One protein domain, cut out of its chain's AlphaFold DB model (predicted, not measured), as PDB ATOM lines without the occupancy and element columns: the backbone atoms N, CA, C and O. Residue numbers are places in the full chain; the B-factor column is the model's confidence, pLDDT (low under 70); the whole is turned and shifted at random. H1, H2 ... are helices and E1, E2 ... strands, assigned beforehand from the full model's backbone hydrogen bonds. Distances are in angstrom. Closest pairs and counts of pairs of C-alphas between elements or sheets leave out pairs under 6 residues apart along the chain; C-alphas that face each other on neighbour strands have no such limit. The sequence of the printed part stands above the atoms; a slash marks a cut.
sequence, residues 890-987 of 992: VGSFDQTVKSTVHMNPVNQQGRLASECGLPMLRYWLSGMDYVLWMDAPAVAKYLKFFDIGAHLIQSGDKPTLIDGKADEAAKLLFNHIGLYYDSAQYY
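This is residues 890 to 987 of the 992 residues of the protein "Calpain catalytic domain-containing protein" of Rhizoctonia solani (UniProt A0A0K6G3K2). Little regular structure: a small twisted meander, E1 to E4, each strand the antiparallel neighbour of the one before, with helices H1 and H2 side by side near its E4 edge and long loops, residues 904 to 920 and 947 to 965. The 98 printed residues, with E1 E2 E3 E4 H1 H2 in chain order, are mixed in class, 39 in named elements. The whole is compact, radius of gyration of the C-alphas 13.3 A, spanning 43 by 30 by 20 A.

E1, residues 890 to 892, begins at C-alpha (18.335, -40.445, -26.663). E2 is 900 to 903, E3 921 to 926, E4 929 to 932. H1, 936 to 946, measures 15.7 A; H2, 966 to 976, measures 15.3 A and ends at C-alpha (17.954, -25.391, -16.324).

Within hydrogen-bond range, each at 2.8 A, are N 890 and O 902 in hairpin E1 and E2, N 901 and O 923 in hairpin E2 and E3, N 926 and O 929 in hairpin E3 and E4. H2 only grazes the sheet; its closest C-alphas to E4 are Ala 970 and Leu 932, 6.7 A. H1 touches H2, the same way at a shallow tilt of 30 degrees, closest C-alphas Leu 943 and Leu 973, 6.6 A. Both helices have every O i to N i+4 pair within range. E1 and H1 are apart.

The C-alphas of Gln 895 and Ser 955 are farthest apart, 43.0 A. The printed part has no cut; links E2 to E3 and H1 to H2 are long. pLDDT is under 70 in 39 residues, among them 890 to 901 and 978 to 987.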
ATOM      1  N   VAL A 890      18.107 -39.577 -25.499       47.94
ATOM      2  CA  VAL A 890      18.335 -40.445 -26.663       47.94
ATOM      3  C   VAL A 890      18.906 -39.605 -27.806       47.94
ATOM      4  O   VAL A 890      18.238 -38.723 -28.347       47.94
ATOM      5  N   GLY A 891      20.161 -39.869 -28.173       46.31
ATOM      6  CA  GLY A 891      20.823 -39.254 -29.325       46.31
ATOM      7  C   GLY A 891      20.924 -40.235 -30.491       46.31
ATOM      8  O   GLY A 891      21.486 -41.316 -30.332       46.31
ATOM      9  N   SER A 892      20.417 -39.853 -31.662       41.69
ATOM     10  CA  SER A 892      20.594 -40.609 -32.906       41.69
ATOM     11  C   SER A 892      21.801 -40.076 -33.681       41.69
ATOM     12  O   SER A 892      21.804 -38.914 -34.094       41.69
ATOM     13  N   PHE A 893      22.809 -40.921 -33.902       41.75
ATOM     14  CA  PHE A 893      23.943 -40.611 -34.774       41.75
ATOM     15  C   PHE A 893      23.661 -41.068 -36.210       41.75
ATOM     16  O   PHE A 893      23.860 -42.230 -36.550       41.75
ATOM     17  N   ASP A 894      23.235 -40.128 -37.050       39.72
ATOM     18  CA  ASP A 894      23.350 -40.229 -38.507       39.72
ATOM     19  C   ASP A 894      24.727 -39.670 -38.917       39.72
ATOM     20  O   ASP A 894      25.163 -38.641 -38.391       39.72
ATOM     21  N   GLN A 895      25.440 -40.337 -39.828       43.72
ATOM     22  CA  GLN A 895      26.756 -39.882 -40.298       43.72
ATOM     23  C   GLN A 895      26.683 -38.750 -41.343       43.72
ATOM     24  O   GLN A 895      27.723 -38.233 -41.748       43.72
ATOM     25  N   THR A 896      25.486 -38.355 -41.790       46.44
ATOM     26  CA  THR A 896      25.293 -37.456 -42.940       46.44
ATOM     27  C   THR A 896      24.661 -36.098 -42.612       46.44
ATOM     28  O   THR A 896      24.947 -35.131 -43.322       46.44
ATOM     29  N   VAL A 897      23.866 -35.959 -41.539       49.31
ATOM     30  CA  VAL A 897      23.252 -34.670 -41.137       49.31
ATOM     31  C   VAL A 897      23.240 -34.474 -39.611       49.31
ATOM     32  O   VAL A 897      22.961 -35.393 -38.855       49.31
ATOM     33  N   LYS A 898      23.534 -33.232 -39.185       54.34
ATOM     34  CA  LYS A 898      23.539 -32.674 -37.809       54.34
ATOM     35  C   LYS A 898      22.913 -33.549 -36.701       54.34
ATOM     36  O   LYS A 898      21.688 -33.655 -36.604       54.34
ATOM     37  N   SER A 899      23.757 -34.024 -35.781       58.94
ATOM     38  CA  SER A 899      23.382 -34.803 -34.593       58.94
ATOM     39  C   SER A 899      22.267 -34.135 -33.780       58.94
ATOM     40  O   SER A 899      22.491 -33.141 -33.084       58.94
ATOM     41  N   THR A 900      21.062 -34.698 -33.866       62.78
ATOM     42  CA  THR A 900      19.870 -34.220 -33.155       62.78
ATOM     43  C   THR A 900      19.626 -35.080 -31.917       62.78
ATOM     44  O   THR A 900      19.727 -36.307 -31.957       62.78
ATOM     45  N   VAL A 901      19.329 -34.421 -30.800       65.88
ATOM     46  CA  VAL A 901      19.132 -35.032 -29.485       65.88
ATOM     47  C   VAL A 901      17.667 -34.911 -29.082       65.88
ATOM     48  O   VAL A 901      17.060 -33.844 -29.204       65.88
ATOM     49  N   HIS A 902      17.117 -36.010 -28.570       72.00
ATOM     50  CA  HIS A 902      15.774 -36.091 -28.012       72.00
ATOM     51  C   HIS A 902      15.867 -36.343 -26.503       72.00
ATOM     52  O   HIS A 902      16.543 -37.272 -26.065       72.00
ATOM     53  N   MET A 903      15.187 -35.524 -25.702       69.75
ATOM     54  CA  MET A 903      15.236 -35.599 -24.239       69.75
ATOM     55  C   MET A 903      13.826 -35.544 -23.640       69.75
ATOM     56  O   MET A 903      13.001 -34.722 -24.046       69.75
ATOM     57  N   ASN A 904      13.546 -36.385 -22.642       75.44
ATOM     58  CA  ASN A 904      12.279 -36.386 -21.903       75.44
ATOM     59  C   ASN A 904      12.511 -36.013 -20.424       75.44
ATOM     60  O   ASN A 904      12.574 -36.893 -19.570       75.44
ATOM     61  N   PRO A 905      12.712 -34.724 -20.102       72.38
ATOM     62  CA  PRO A 905      13.267 -34.333 -18.811       72.38
ATOM     63  C   PRO A 905      12.257 -34.413 -17.656       72.38
ATOM     64  O   PRO A 905      11.046 -34.278 -17.842       72.38
ATOM     65  N   VAL A 906      12.794 -34.563 -16.440       65.81
ATOM     66  CA  VAL A 906      12.044 -34.691 -15.177       65.81
ATOM     67  C   VAL A 906      12.003 -33.360 -14.413       65.81
ATOM     68  O   VAL A 906      13.051 -32.748 -14.153       65.81
ATOM     69  N   ASN A 907      10.805 -32.915 -14.017       72.31
ATOM     70  CA  ASN A 907      10.627 -31.674 -13.257       72.31
ATOM     71  C   ASN A 907      10.942 -31.819 -11.752       72.31
ATOM     72  O   ASN A 907      11.338 -32.879 -11.272       72.31
ATOM     73  N   GLN A 908      10.783 -30.733 -10.990       60.91
ATOM     74  CA  GLN A 908      11.129 -30.694  -9.561       60.91
ATOM     75  C   GLN A 908      10.262 -31.617  -8.678       60.91
ATOM     76  O   GLN A 908      10.632 -31.882  -7.539       60.91
ATOM     77  N   GLN A 909       9.131 -32.115  -9.190       58.38
ATOM     78  CA  GLN A 909       8.227 -33.042  -8.501       58.38
ATOM     79  C   GLN A 909       8.372 -34.496  -8.992       58.38
ATOM     80  O   GLN A 909       7.519 -35.324  -8.688       58.38
ATOM     81  N   GLY A 910       9.430 -34.816  -9.748       56.59
ATOM     82  CA  GLY A 910       9.740 -36.190 -10.160       56.59
ATOM     83  C   GLY A 910       8.915 -36.732 -11.332       56.59
ATOM     84  O   GLY A 910       8.983 -37.924 -11.601       56.59
ATOM     85  N   ARG A 911       8.153 -35.886 -12.044       61.66
ATOM     86  CA  ARG A 911       7.354 -36.300 -13.215       61.66
ATOM     87  C   ARG A 911       8.062 -35.993 -14.530       61.66
ATOM     88  O   ARG A 911       8.714 -34.950 -14.652       61.66
ATOM     89  N   LEU A 912       7.882 -36.860 -15.520       69.00
ATOM     90  CA  LEU A 912       8.385 -36.690 -16.883       69.00
ATOM     91  C   LEU A 912       7.552 -35.667 -17.666       69.00
ATOM     92  O   LEU A 912       6.355 -35.466 -17.434       69.00
ATOM     93  N   ALA A 913       8.185 -35.041 -18.655       75.88
ATOM     94  CA  ALA A 913       7.517 -34.101 -19.548       75.88
ATOM     95  C   ALA A 913       6.419 -34.783 -20.387       75.88
ATOM     96  O   ALA A 913       5.324 -34.234 -20.528       75.88
ATOM     97  N   SER A 914       6.669 -36.008 -20.865       75.81
ATOM     98  CA  SER A 914       5.688 -36.819 -21.602       75.81
ATOM     99  C   SER A 914       4.426 -37.137 -20.793       75.81
ATOM    100  O   SER A 914       3.323 -37.045 -21.322       75.81
ATOM    101  N   GLU A 915       4.565 -37.450 -19.499       71.06
ATOM    102  CA  GLU A 915       3.439 -37.706 -18.581       71.06
ATOM    103  C   GLU A 915       2.576 -36.455 -18.376       71.06
ATOM    104  O   GLU A 915       1.367 -36.538 -18.174       71.06
ATOM    105  N   CYS A 916       3.191 -35.276 -18.479       71.88
ATOM    106  CA  CYS A 916       2.510 -33.985 -18.444       71.88
ATOM    107  C   CYS A 916       1.979 -33.541 -19.823       71.88
ATOM    108  O   CYS A 916       1.573 -32.387 -19.977       71.88
ATOM    109  N   GLY A 917       1.972 -34.430 -20.826       73.44
ATOM    110  CA  GLY A 917       1.448 -34.162 -22.168       73.44
ATOM    111  C   GLY A 917       2.320 -33.235 -23.019       73.44
ATOM    112  O   GLY A 917       1.807 -32.571 -23.923       73.44
ATOM    113  N   LEU A 918       3.622 -33.143 -22.728       78.31
ATOM    114  CA  LEU A 918       4.576 -32.359 -23.514       78.31
ATOM    115  C   LEU A 918       5.289 -33.237 -24.559       78.31
ATOM    116  O   LEU A 918       5.620 -34.389 -24.268       78.31
ATOM    117  N   PRO A 919       5.564 -32.713 -25.769       78.25
ATOM    118  CA  PRO A 919       6.441 -33.393 -26.718       78.25
ATOM    119  C   PRO A 919       7.866 -33.440 -26.156       78.25
ATOM    120  O   PRO A 919       8.283 -32.482 -25.512       78.25
ATOM    121  N   MET A 920       8.629 -34.502 -26.440       78.44
ATOM    122  CA  MET A 920      10.049 -34.568 -26.059       78.44
ATOM    123  C   MET A 920      10.809 -33.329 -26.547       78.44
ATOM    124  O   MET A 920      10.624 -32.896 -27.689       78.44
ATOM    125  N   LEU A 921      11.692 -32.805 -25.699       77.69
ATOM    126  CA  LEU A 921      12.570 -31.684 -26.007       77.69
ATOM    127  C   LEU A 921      13.518 -32.081 -27.154       77.69
ATOM    128  O   LEU A 921      14.080 -33.179 -27.134       77.69
ATOM    129  N   ARG A 922      13.692 -31.201 -28.148       77.75
ATOM    130  CA  ARG A 922      14.542 -31.446 -29.327       77.75
ATOM    131  C   ARG A 922      15.537 -30.315 -29.540       77.75
ATOM    132  O   ARG A 922      15.142 -29.151 -29.604       77.75
ATOM    133  N   TYR A 923      16.808 -30.658 -29.701       79.56
ATOM    134  CA  TYR A 923      17.871 -29.708 -30.033       79.56
ATOM    135  C   TYR A 923      19.000 -30.387 -30.814       79.56
ATOM    136  O   TYR A 923      19.129 -31.609 -30.795       79.56
ATOM    137  N   TRP A 924      19.843 -29.601 -31.483       74.12
ATOM    138  CA  TRP A 924      21.094 -30.075 -32.087       74.12
ATOM    139  C   TRP A 924      22.255 -29.135 -31.750       74.12
ATOM    140  O   TRP A 924      22.050 -27.968 -31.397       74.12
ATOM    141  N   LEU A 925      23.483 -29.633 -31.899       68.31
ATOM    142  CA  LEU A 925      24.702 -28.826 -31.815       68.31
ATOM    143  C   LEU A 925      25.051 -28.252 -33.199       68.31
ATOM    144  O   LEU A 925      24.994 -28.958 -34.207       68.31
ATOM    145  N   SER A 926      25.401 -26.968 -33.270       60.53
ATOM    146  CA  SER A 926      25.727 -26.270 -34.519       60.53
ATOM    147  C   SER A 926      26.987 -25.421 -34.339       60.53
ATOM    148  O   SER A 926      26.916 -24.217 -34.116       60.53
ATOM    149  N   GLY A 927      28.159 -26.056 -34.429       66.19
ATOM    150  CA  GLY A 927      29.430 -25.441 -34.034       66.19
ATOM    151  C   GLY A 927      29.640 -25.609 -32.531       66.19
ATOM    152  O   GLY A 927      29.651 -26.740 -32.055       66.19
ATOM    153  N   MET A 928      29.776 -24.507 -31.789       57.00
ATOM    154  CA  MET A 928      29.745 -24.526 -30.314       57.00
ATOM    155  C   MET A 928      28.386 -24.097 -29.730       57.00
ATOM    156  O   MET A 928      28.224 -24.107 -28.514       57.00
ATOM    157  N   ASP A 929      27.409 -23.760 -30.579       61.47
ATOM    158  CA  ASP A 929      26.097 -23.268 -30.154       61.47
ATOM    159  C   ASP A 929      25.033 -24.373 -30.167       61.47
ATOM    160  O   ASP A 929      24.942 -25.171 -31.107       61.47
ATOM    161  N   TYR A 930      24.188 -24.382 -29.136       70.81
ATOM    162  CA  TYR A 930      23.009 -25.243 -29.048       70.81
ATOM    163  C   TYR A 930      21.804 -24.541 -29.672       70.81
ATOM    164  O   TYR A 930      21.524 -23.375 -29.376       70.81
ATOM    165  N   VAL A 931      21.080 -25.267 -30.526       74.25
ATOM    166  CA  VAL A 931      19.910 -24.756 -31.243       74.25
ATOM    167  C   VAL A 931      18.676 -25.552 -30.840       74.25
ATOM    168  O   VAL A 931      18.618 -26.764 -31.052       74.25
ATOM    169  N   LEU A 932      17.692 -24.872 -30.250       78.44
ATOM    170  CA  LEU A 932      16.425 -25.479 -29.834       78.44
ATOM    171  C   LEU A 932      15.473 -25.574 -31.035       78.44
ATOM    172  O   LEU A 932      15.236 -24.569 -31.706       78.44
ATOM    173  N   TRP A 933      14.911 -26.760 -31.287       77.44
ATOM    174  CA  TRP A 933      14.030 -27.028 -32.429       77.44
ATOM    175  C   TRP A 933      12.608 -27.365 -31.970       77.44
ATOM    176  O   TRP A 933      12.196 -28.525 -31.907       77.44
ATOM    177  N   MET A 934      11.869 -26.325 -31.584       77.06
ATOM    178  CA  MET A 934      10.516 -26.410 -31.024       77.06
ATOM    179  C   MET A 934       9.679 -25.190 -31.436       77.06
ATOM    180  O   MET A 934      10.217 -24.232 -31.987       77.06
ATOM    181  N   ASP A 935       8.368 -25.214 -31.167       80.00
ATOM    182  CA  ASP A 935       7.506 -24.035 -31.307       80.00
ATOM    183  C   ASP A 935       7.444 -23.214 -30.002       80.00
ATOM    184  O   ASP A 935       7.688 -23.710 -28.896       80.00
ATOM    185  N   ALA A 936       7.117 -21.923 -30.119       77.12
ATOM    186  CA  ALA A 936       7.098 -21.018 -28.970       77.12
ATOM    187  C   ALA A 936       6.065 -21.430 -27.892       77.12
ATOM    188  O   ALA A 936       6.389 -21.331 -26.704       77.12
ATOM    189  N   PRO A 937       4.865 -21.949 -28.241       81.56
ATOM    190  CA  PRO A 937       3.953 -22.554 -27.272       81.56
ATOM    191  C   PRO A 937       4.549 -23.729 -26.484       81.56
ATOM    192  O   PRO A 937       4.335 -23.805 -25.275       81.56
ATOM    193  N   ALA A 938       5.295 -24.652 -27.104       81.75
ATOM    194  CA  ALA A 938       5.912 -25.758 -26.373       81.75
ATOM    195  C   ALA A 938       7.067 -25.290 -25.477       81.75
ATOM    196  O   ALA A 938       7.170 -25.772 -24.350       81.75
ATOM    197  N   VAL A 939       7.867 -24.300 -25.894       84.19
ATOM    198  CA  VAL A 939       8.883 -23.683 -25.015       84.19
ATOM    199  C   VAL A 939       8.231 -22.993 -23.812       84.19
ATOM    200  O   VAL A 939       8.651 -23.218 -22.678       84.19
ATOM    201  N   ALA A 940       7.154 -22.227 -24.015       83.50
ATOM    202  CA  ALA A 940       6.412 -21.588 -22.923       83.50
ATOM    203  C   ALA A 940       5.786 -22.612 -21.952       83.50
ATOM    204  O   ALA A 940       5.808 -22.411 -20.734       83.50
ATOM    205  N   LYS A 941       5.281 -23.746 -22.461       86.12
ATOM    206  CA  LYS A 941       4.847 -24.880 -21.625       86.12
ATOM    207  C   LYS A 941       6.009 -25.503 -20.845       86.12
ATOM    208  O   LYS A 941       5.823 -25.822 -19.676       86.12
ATOM    209  N   TYR A 942       7.187 -25.655 -21.451       88.25
ATOM    210  CA  TYR A 942       8.366 -26.222 -20.791       88.25
ATOM    211  C   TYR A 942       8.901 -25.334 -19.662       88.25
ATOM    212  O   TYR A 942       9.162 -25.838 -18.571       88.25
ATOM    213  N   LEU A 943       8.976 -24.015 -19.872       86.62
ATOM    214  CA  LEU A 943       9.288 -23.057 -18.805       86.62
ATOM    215  C   LEU A 943       8.303 -23.201 -17.624       86.62
ATOM    216  O   LEU A 943       8.723 -23.317 -16.473       86.62
ATOM    217  N   LYS A 944       6.997 -23.310 -17.909       84.44
ATOM    218  CA  LYS A 944       5.951 -23.534 -16.893       84.44
ATOM    219  C   LYS A 944       6.028 -24.916 -16.215       84.44
ATOM    220  O   LYS A 944       5.658 -25.036 -15.054       84.44
ATOM    221  N   PHE A 945       6.509 -25.951 -16.902       85.12
ATOM    222  CA  PHE A 945       6.672 -27.314 -16.369       85.12
ATOM    223  C   PHE A 945       7.827 -27.439 -15.361       85.12
ATOM    224  O   PHE A 945       7.728 -28.222 -14.412       85.12
ATOM    225  N   PHE A 946       8.884 -26.642 -15.536       82.06
ATOM    226  CA  PHE A 946      10.008 -26.527 -14.597       82.06
ATOM    227  C   PHE A 946       9.810 -25.469 -13.495       82.06
ATOM    228  O   PHE A 946      10.614 -25.418 -12.562       82.06
ATOM    229  N   ASP A 947       8.749 -24.662 -13.600       83.69
ATOM    230  CA  ASP A 947       8.460 -23.468 -12.789       83.69
ATOM    231  C   ASP A 947       9.578 -22.406 -12.847       83.69
ATOM    232  O   ASP A 947      10.103 -21.928 -11.842       83.69
ATOM    233  N   ILE A 948       9.983 -22.060 -14.074       82.94
ATOM    234  CA  ILE A 948      11.023 -21.066 -14.375       82.94
ATOM    235  C   ILE A 948      10.531 -20.043 -15.403       82.94
ATOM    236  O   ILE A 948       9.583 -20.280 -16.146       82.94
ATOM    237  N   GLY A 949      11.202 -18.892 -15.485       80.19
ATOM    238  CA  GLY A 949      11.012 -17.961 -16.604       80.19
ATOM    239  C   GLY A 949       9.622 -17.331 -16.709       80.19
ATOM    240  O   GLY A 949       9.260 -16.875 -17.786       80.19
ATOM    241  N   ALA A 950       8.845 -17.265 -15.622       81.06
ATOM    242  CA  ALA A 950       7.476 -16.732 -15.633       81.06
ATOM    243  C   ALA A 950       7.356 -15.300 -16.206       81.06
ATOM    244  O   ALA A 950       6.319 -14.942 -16.753       81.06
ATOM    245  N   HIS A 951       8.426 -14.501 -16.144       83.44
ATOM    246  CA  HIS A 951       8.512 -13.157 -16.733       83.44
ATOM    247  C   HIS A 951       8.750 -13.141 -18.262       83.44
ATOM    248  O   HIS A 951       8.835 -12.065 -18.847       83.44
ATOM    249  N   LEU A 952       8.884 -14.310 -18.899       83.19
ATOM    250  CA  LEU A 952       9.047 -14.504 -20.347       83.19
ATOM    251  C   LEU A 952       7.762 -15.039 -21.009       83.19
ATOM    252  O   LEU A 952       7.743 -15.243 -22.223       83.19
ATOM    253  N   ILE A 953       6.707 -15.283 -20.223       82.56
ATOM    254  CA  ILE A 953       5.453 -15.923 -20.638       82.56
ATOM    255  C   ILE A 953       4.300 -14.917 -20.500       82.56
ATOM    256  O   ILE A 953       4.209 -14.199 -19.506       82.56
ATOM    257  N   GLN A 954       3.390 -14.876 -21.473       77.69
ATOM    258  CA  GLN A 954       2.151 -14.099 -21.384       77.69
ATOM    259  C   GLN A 954       1.081 -14.845 -20.565       77.69
ATOM    260  O   GLN A 954       0.859 -16.046 -20.735       77.69
ATOM    261  N   SER A 955       0.390 -14.122 -19.683       57.47
ATOM    262  CA  SER A 955      -0.632 -14.671 -18.785       57.47
ATOM    263  C   SER A 955      -1.927 -15.044 -19.524       57.47
ATOM    264  O   SER A 955      -2.710 -14.166 -19.879       57.47
ATOM    265  N   GLY A 956      -2.191 -16.343 -19.697       59.81
ATOM    266  CA  GLY A 956      -3.446 -16.853 -20.265       59.81
ATOM    267  C   GLY A 956      -3.546 -18.383 -20.268       59.81
ATOM    268  O   GLY A 956      -2.589 -19.081 -19.926       59.81
ATOM    269  N   ASP A 957      -4.705 -18.910 -20.682       56.81
ATOM    270  CA  ASP A 957      -5.014 -20.355 -20.677       56.81
ATOM    271  C   ASP A 957      -4.125 -21.186 -21.620       56.81
ATOM    272  O   ASP A 957      -3.954 -22.393 -21.436       56.81
ATOM    273  N   LYS A 958      -3.526 -20.539 -22.624       65.31
ATOM    274  CA  LYS A 958      -2.476 -21.103 -23.477       65.31
ATOM    275  C   LYS A 958      -1.215 -20.254 -23.285       65.31
ATOM    276  O   LYS A 958      -1.213 -19.121 -23.759       65.31
ATOM    277  N   PRO A 959      -0.168 -20.751 -22.601       69.94
ATOM    278  CA  PRO A 959       1.044 -19.972 -22.386       69.94
ATOM    279  C   PRO A 959       1.778 -19.759 -23.716       69.94
ATOM    280  O   PRO A 959       2.062 -20.714 -24.440       69.94
ATOM    281  N   THR A 960       2.093 -18.503 -24.010       79.69
ATOM    282  CA  THR A 960       2.898 -18.051 -25.153       79.69
ATOM    283  C   THR A 960       4.110 -17.282 -24.642       79.69
ATOM    284  O   THR A 960       4.054 -16.673 -23.573       79.69
ATOM    285  N   LEU A 961       5.220 -17.308 -25.382       82.25
ATOM    286  CA  LEU A 961       6.365 -16.450 -25.071       82.25
ATOM    287  C   LEU A 961       6.036 -14.982 -25.377       82.25
ATOM    288  O   LEU A 961       5.212 -14.687 -26.241       82.25
ATOM    289  N   ILE A 962       6.701 -14.065 -24.678       83.88
ATOM    290  CA  ILE A 962       6.678 -12.633 -24.998       83.88
ATOM    291  C   ILE A 962       7.492 -12.382 -26.280       83.88
ATOM    292  O   ILE A 962       8.566 -12.961 -26.470       83.88
ATOM    293  N   ASP A 963       6.996 -11.502 -27.153       76.25
ATOM    294  CA  ASP A 963       7.669 -11.150 -28.406       76.25
ATOM    295  C   ASP A 963       9.108 -10.661 -28.170       76.25
ATOM    296  O   ASP A 963       9.388  -9.873 -27.266       76.25
ATOM    297  N   GLY A 964      10.043 -11.159 -28.983       74.12
ATOM    298  CA  GLY A 964      11.472 -10.846 -28.868       74.12
ATOM    299  C   GLY A 964      12.215 -11.528 -27.708       74.12
ATOM    300  O   GLY A 964      13.416 -11.315 -27.573       74.12
ATOM    301  N   LYS A 965      11.559 -12.366 -26.888       80.62
ATOM    302  CA  LYS A 965      12.183 -13.076 -25.745       80.62
ATOM    303  C   LYS A 965      12.518 -14.554 -25.998       80.62
ATOM    304  O   LYS A 965      12.858 -15.273 -25.062       80.62
ATOM    305  N   ALA A 966      12.456 -15.021 -27.246       78.25
ATOM    306  CA  ALA A 966      12.616 -16.440 -27.577       78.25
ATOM    307  C   ALA A 966      14.025 -17.005 -27.296       78.25
ATOM    308  O   ALA A 966      14.135 -18.069 -26.688       78.25
ATOM    309  N   ASP A 967      15.098 -16.284 -27.642       76.81
ATOM    310  CA  ASP A 967      16.475 -16.708 -27.323       76.81
ATOM    311  C   ASP A 967      16.747 -16.714 -25.811       76.81
ATOM    312  O   ASP A 967      17.446 -17.583 -25.295       76.81
ATOM    313  N   GLU A 968      16.162 -15.763 -25.081       81.75
ATOM    314  CA  GLU A 968      16.270 -15.652 -23.622       81.75
ATOM    315  C   GLU A 968      15.554 -16.821 -22.924       81.75
ATOM    316  O   GLU A 968      16.097 -17.427 -21.998       81.75
ATOM    317  N   ALA A 969      14.382 -17.211 -23.439       82.50
ATOM    318  CA  ALA A 969      13.657 -18.411 -23.030       82.50
ATOM    319  C   ALA A 969      14.434 -19.703 -23.340       82.50
ATOM    320  O   ALA A 969      14.520 -20.577 -22.478       82.50
ATOM    321  N   ALA A 970      15.032 -19.819 -24.531       79.75
ATOM    322  CA  ALA A 970      15.833 -20.982 -24.913       79.75
ATOM    323  C   ALA A 970      17.097 -21.122 -24.048       79.75
ATOM    324  O   ALA A 970      17.357 -22.205 -23.528       79.75
ATOM    325  N   LYS A 971      17.836 -20.027 -23.808       79.44
ATOM    326  CA  LYS A 971      18.996 -20.003 -22.897       79.44
ATOM    327  C   LYS A 971      18.614 -20.389 -21.471       79.44
ATOM    328  O   LYS A 971      19.294 -21.208 -20.860       79.44
ATOM    329  N   LEU A 972      17.516 -19.848 -20.942       82.44
ATOM    330  CA  LEU A 972      17.046 -20.188 -19.596       82.44
ATOM    331  C   LEU A 972      16.651 -21.670 -19.481       82.44
ATOM    332  O   LEU A 972      16.959 -22.307 -18.473       82.44
ATOM    333  N   LEU A 973      16.013 -22.222 -20.516       82.31
ATOM    334  CA  LEU A 973      15.623 -23.628 -20.576       82.31
ATOM    335  C   LEU A 973      16.843 -24.560 -20.670       82.31
ATOM    336  O   LEU A 973      16.924 -25.516 -19.901       82.31
ATOM    337  N   PHE A 974      17.815 -24.250 -21.538       77.94
ATOM    338  CA  PHE A 974      19.072 -24.997 -21.658       77.94
ATOM    339  C   PHE A 974      19.892 -24.964 -20.360       77.94
ATOM    340  O   PHE A 974      20.301 -26.017 -19.870       77.94
ATOM    341  N   ASN A 975      20.037 -23.793 -19.732       76.00
ATOM    342  CA  ASN A 975      20.705 -23.658 -18.434       76.00
ATOM    343  C   ASN A 975      20.018 -24.497 -17.336       76.00
ATOM    344  O   ASN A 975      20.702 -25.086 -16.505       76.00
ATOM    345  N   HIS A 976      18.680 -24.596 -17.326       76.56
ATOM    346  CA  HIS A 976      17.954 -25.391 -16.324       76.56
ATOM    347  C   HIS A 976      18.153 -26.911 -16.477       76.56
ATOM    348  O   HIS A 976      18.076 -27.640 -15.487       76.56
ATOM    349  N   ILE A 977      18.425 -27.392 -17.695       70.56
ATOM    350  CA  ILE A 977      18.722 -28.807 -17.978       70.56
ATOM    351  C   ILE A 977      20.231 -29.117 -18.037       70.56
ATOM    352  O   ILE A 977      20.600 -30.234 -18.382       70.56
ATOM    353  N   GLY A 978      21.096 -28.160 -17.667       62.44
ATOM    354  CA  GLY A 978      22.548 -28.351 -17.512       62.44
ATOM    355  C   GLY A 978      23.422 -27.943 -18.708       62.44
ATOM    356  O   GLY A 978      24.634 -28.143 -18.670       62.44
ATOM    357  N   LEU A 979      22.849 -27.353 -19.760       63.62
ATOM    358  CA  LEU A 979      23.547 -26.992 -21.002       63.62
ATOM    359  C   LEU A 979      23.915 -25.495 -21.023       63.62
ATOM    360  O   LEU A 979      23.253 -24.682 -21.665       63.62
ATOM    361  N   TYR A 980      24.977 -25.132 -20.300       56.34
ATOM    362  CA  TYR A 980      25.398 -23.740 -20.082       56.34
ATOM    363  C   TYR A 980      26.240 -23.143 -21.223       56.34
ATOM    364  O   TYR A 980      27.443 -23.392 -21.298       56.34
ATOM    365  N   TYR A 981      25.632 -22.300 -22.070       58.69
ATOM    366  CA  TYR A 981      26.309 -21.590 -23.173       58.69
ATOM    367  C   TYR A 981      25.776 -20.158 -23.369       58.69
ATOM    368  O   TYR A 981      24.568 -19.948 -23.489       58.69
ATOM    369  N   ASP A 982      26.676 -19.172 -23.486       47.50
ATOM    370  CA  ASP A 982      26.323 -17.748 -23.664       47.50
ATOM    371  C   ASP A 982      25.584 -17.446 -24.983       47.50
ATOM    372  O   ASP A 982      24.857 -16.452 -25.086       47.50
ATOM    373  N   SER A 983      25.748 -18.294 -26.000       52.75
ATOM    374  CA  SER A 983      25.368 -18.039 -27.397       52.75
ATOM    375  C   SER A 983      24.331 -19.009 -27.983       52.75
ATOM    376  O   SER A 983      24.158 -19.041 -29.197       52.75
ATOM    377  N   ALA A 984      23.569 -19.738 -27.154       55.56
ATOM    378  CA  ALA A 984      22.445 -20.546 -27.653       55.56
ATOM    379  C   ALA A 984      21.412 -19.694 -28.427       55.56
ATOM    380  O   ALA A 984      21.123 -18.558 -28.037       55.56
ATOM    381  N   GLN A 985      20.858 -20.252 -29.508       58.25
ATOM    382  CA  GLN A 985      19.939 -19.567 -30.430       58.25
ATOM    383  C   GLN A 985      18.634 -20.355 -30.589       58.25
ATOM    384  O   GLN A 985      18.632 -21.587 -30.665       58.25
ATOM    385  N   TYR A 986      17.513 -19.646 -30.673       53.62
ATOM    386  CA  TYR A 986      16.200 -20.223 -30.928       53.62
ATOM    387  C   TYR A 986      15.867 -20.166 -32.424       53.62
ATOM    388  O   TYR A 986      15.715 -19.085 -32.995       53.62
ATOM    389  N   TYR A 987      15.716 -21.326 -33.073       57.62
ATOM    390  CA  TYR A 987      15.368 -21.383 -34.494       57.62
ATOM    391  C   TYR A 987      13.884 -21.694 -34.679       57.62
ATOM    392  O   TYR A 987      13.403 -22.758 -34.293       57.62
TER     393      TYR A 987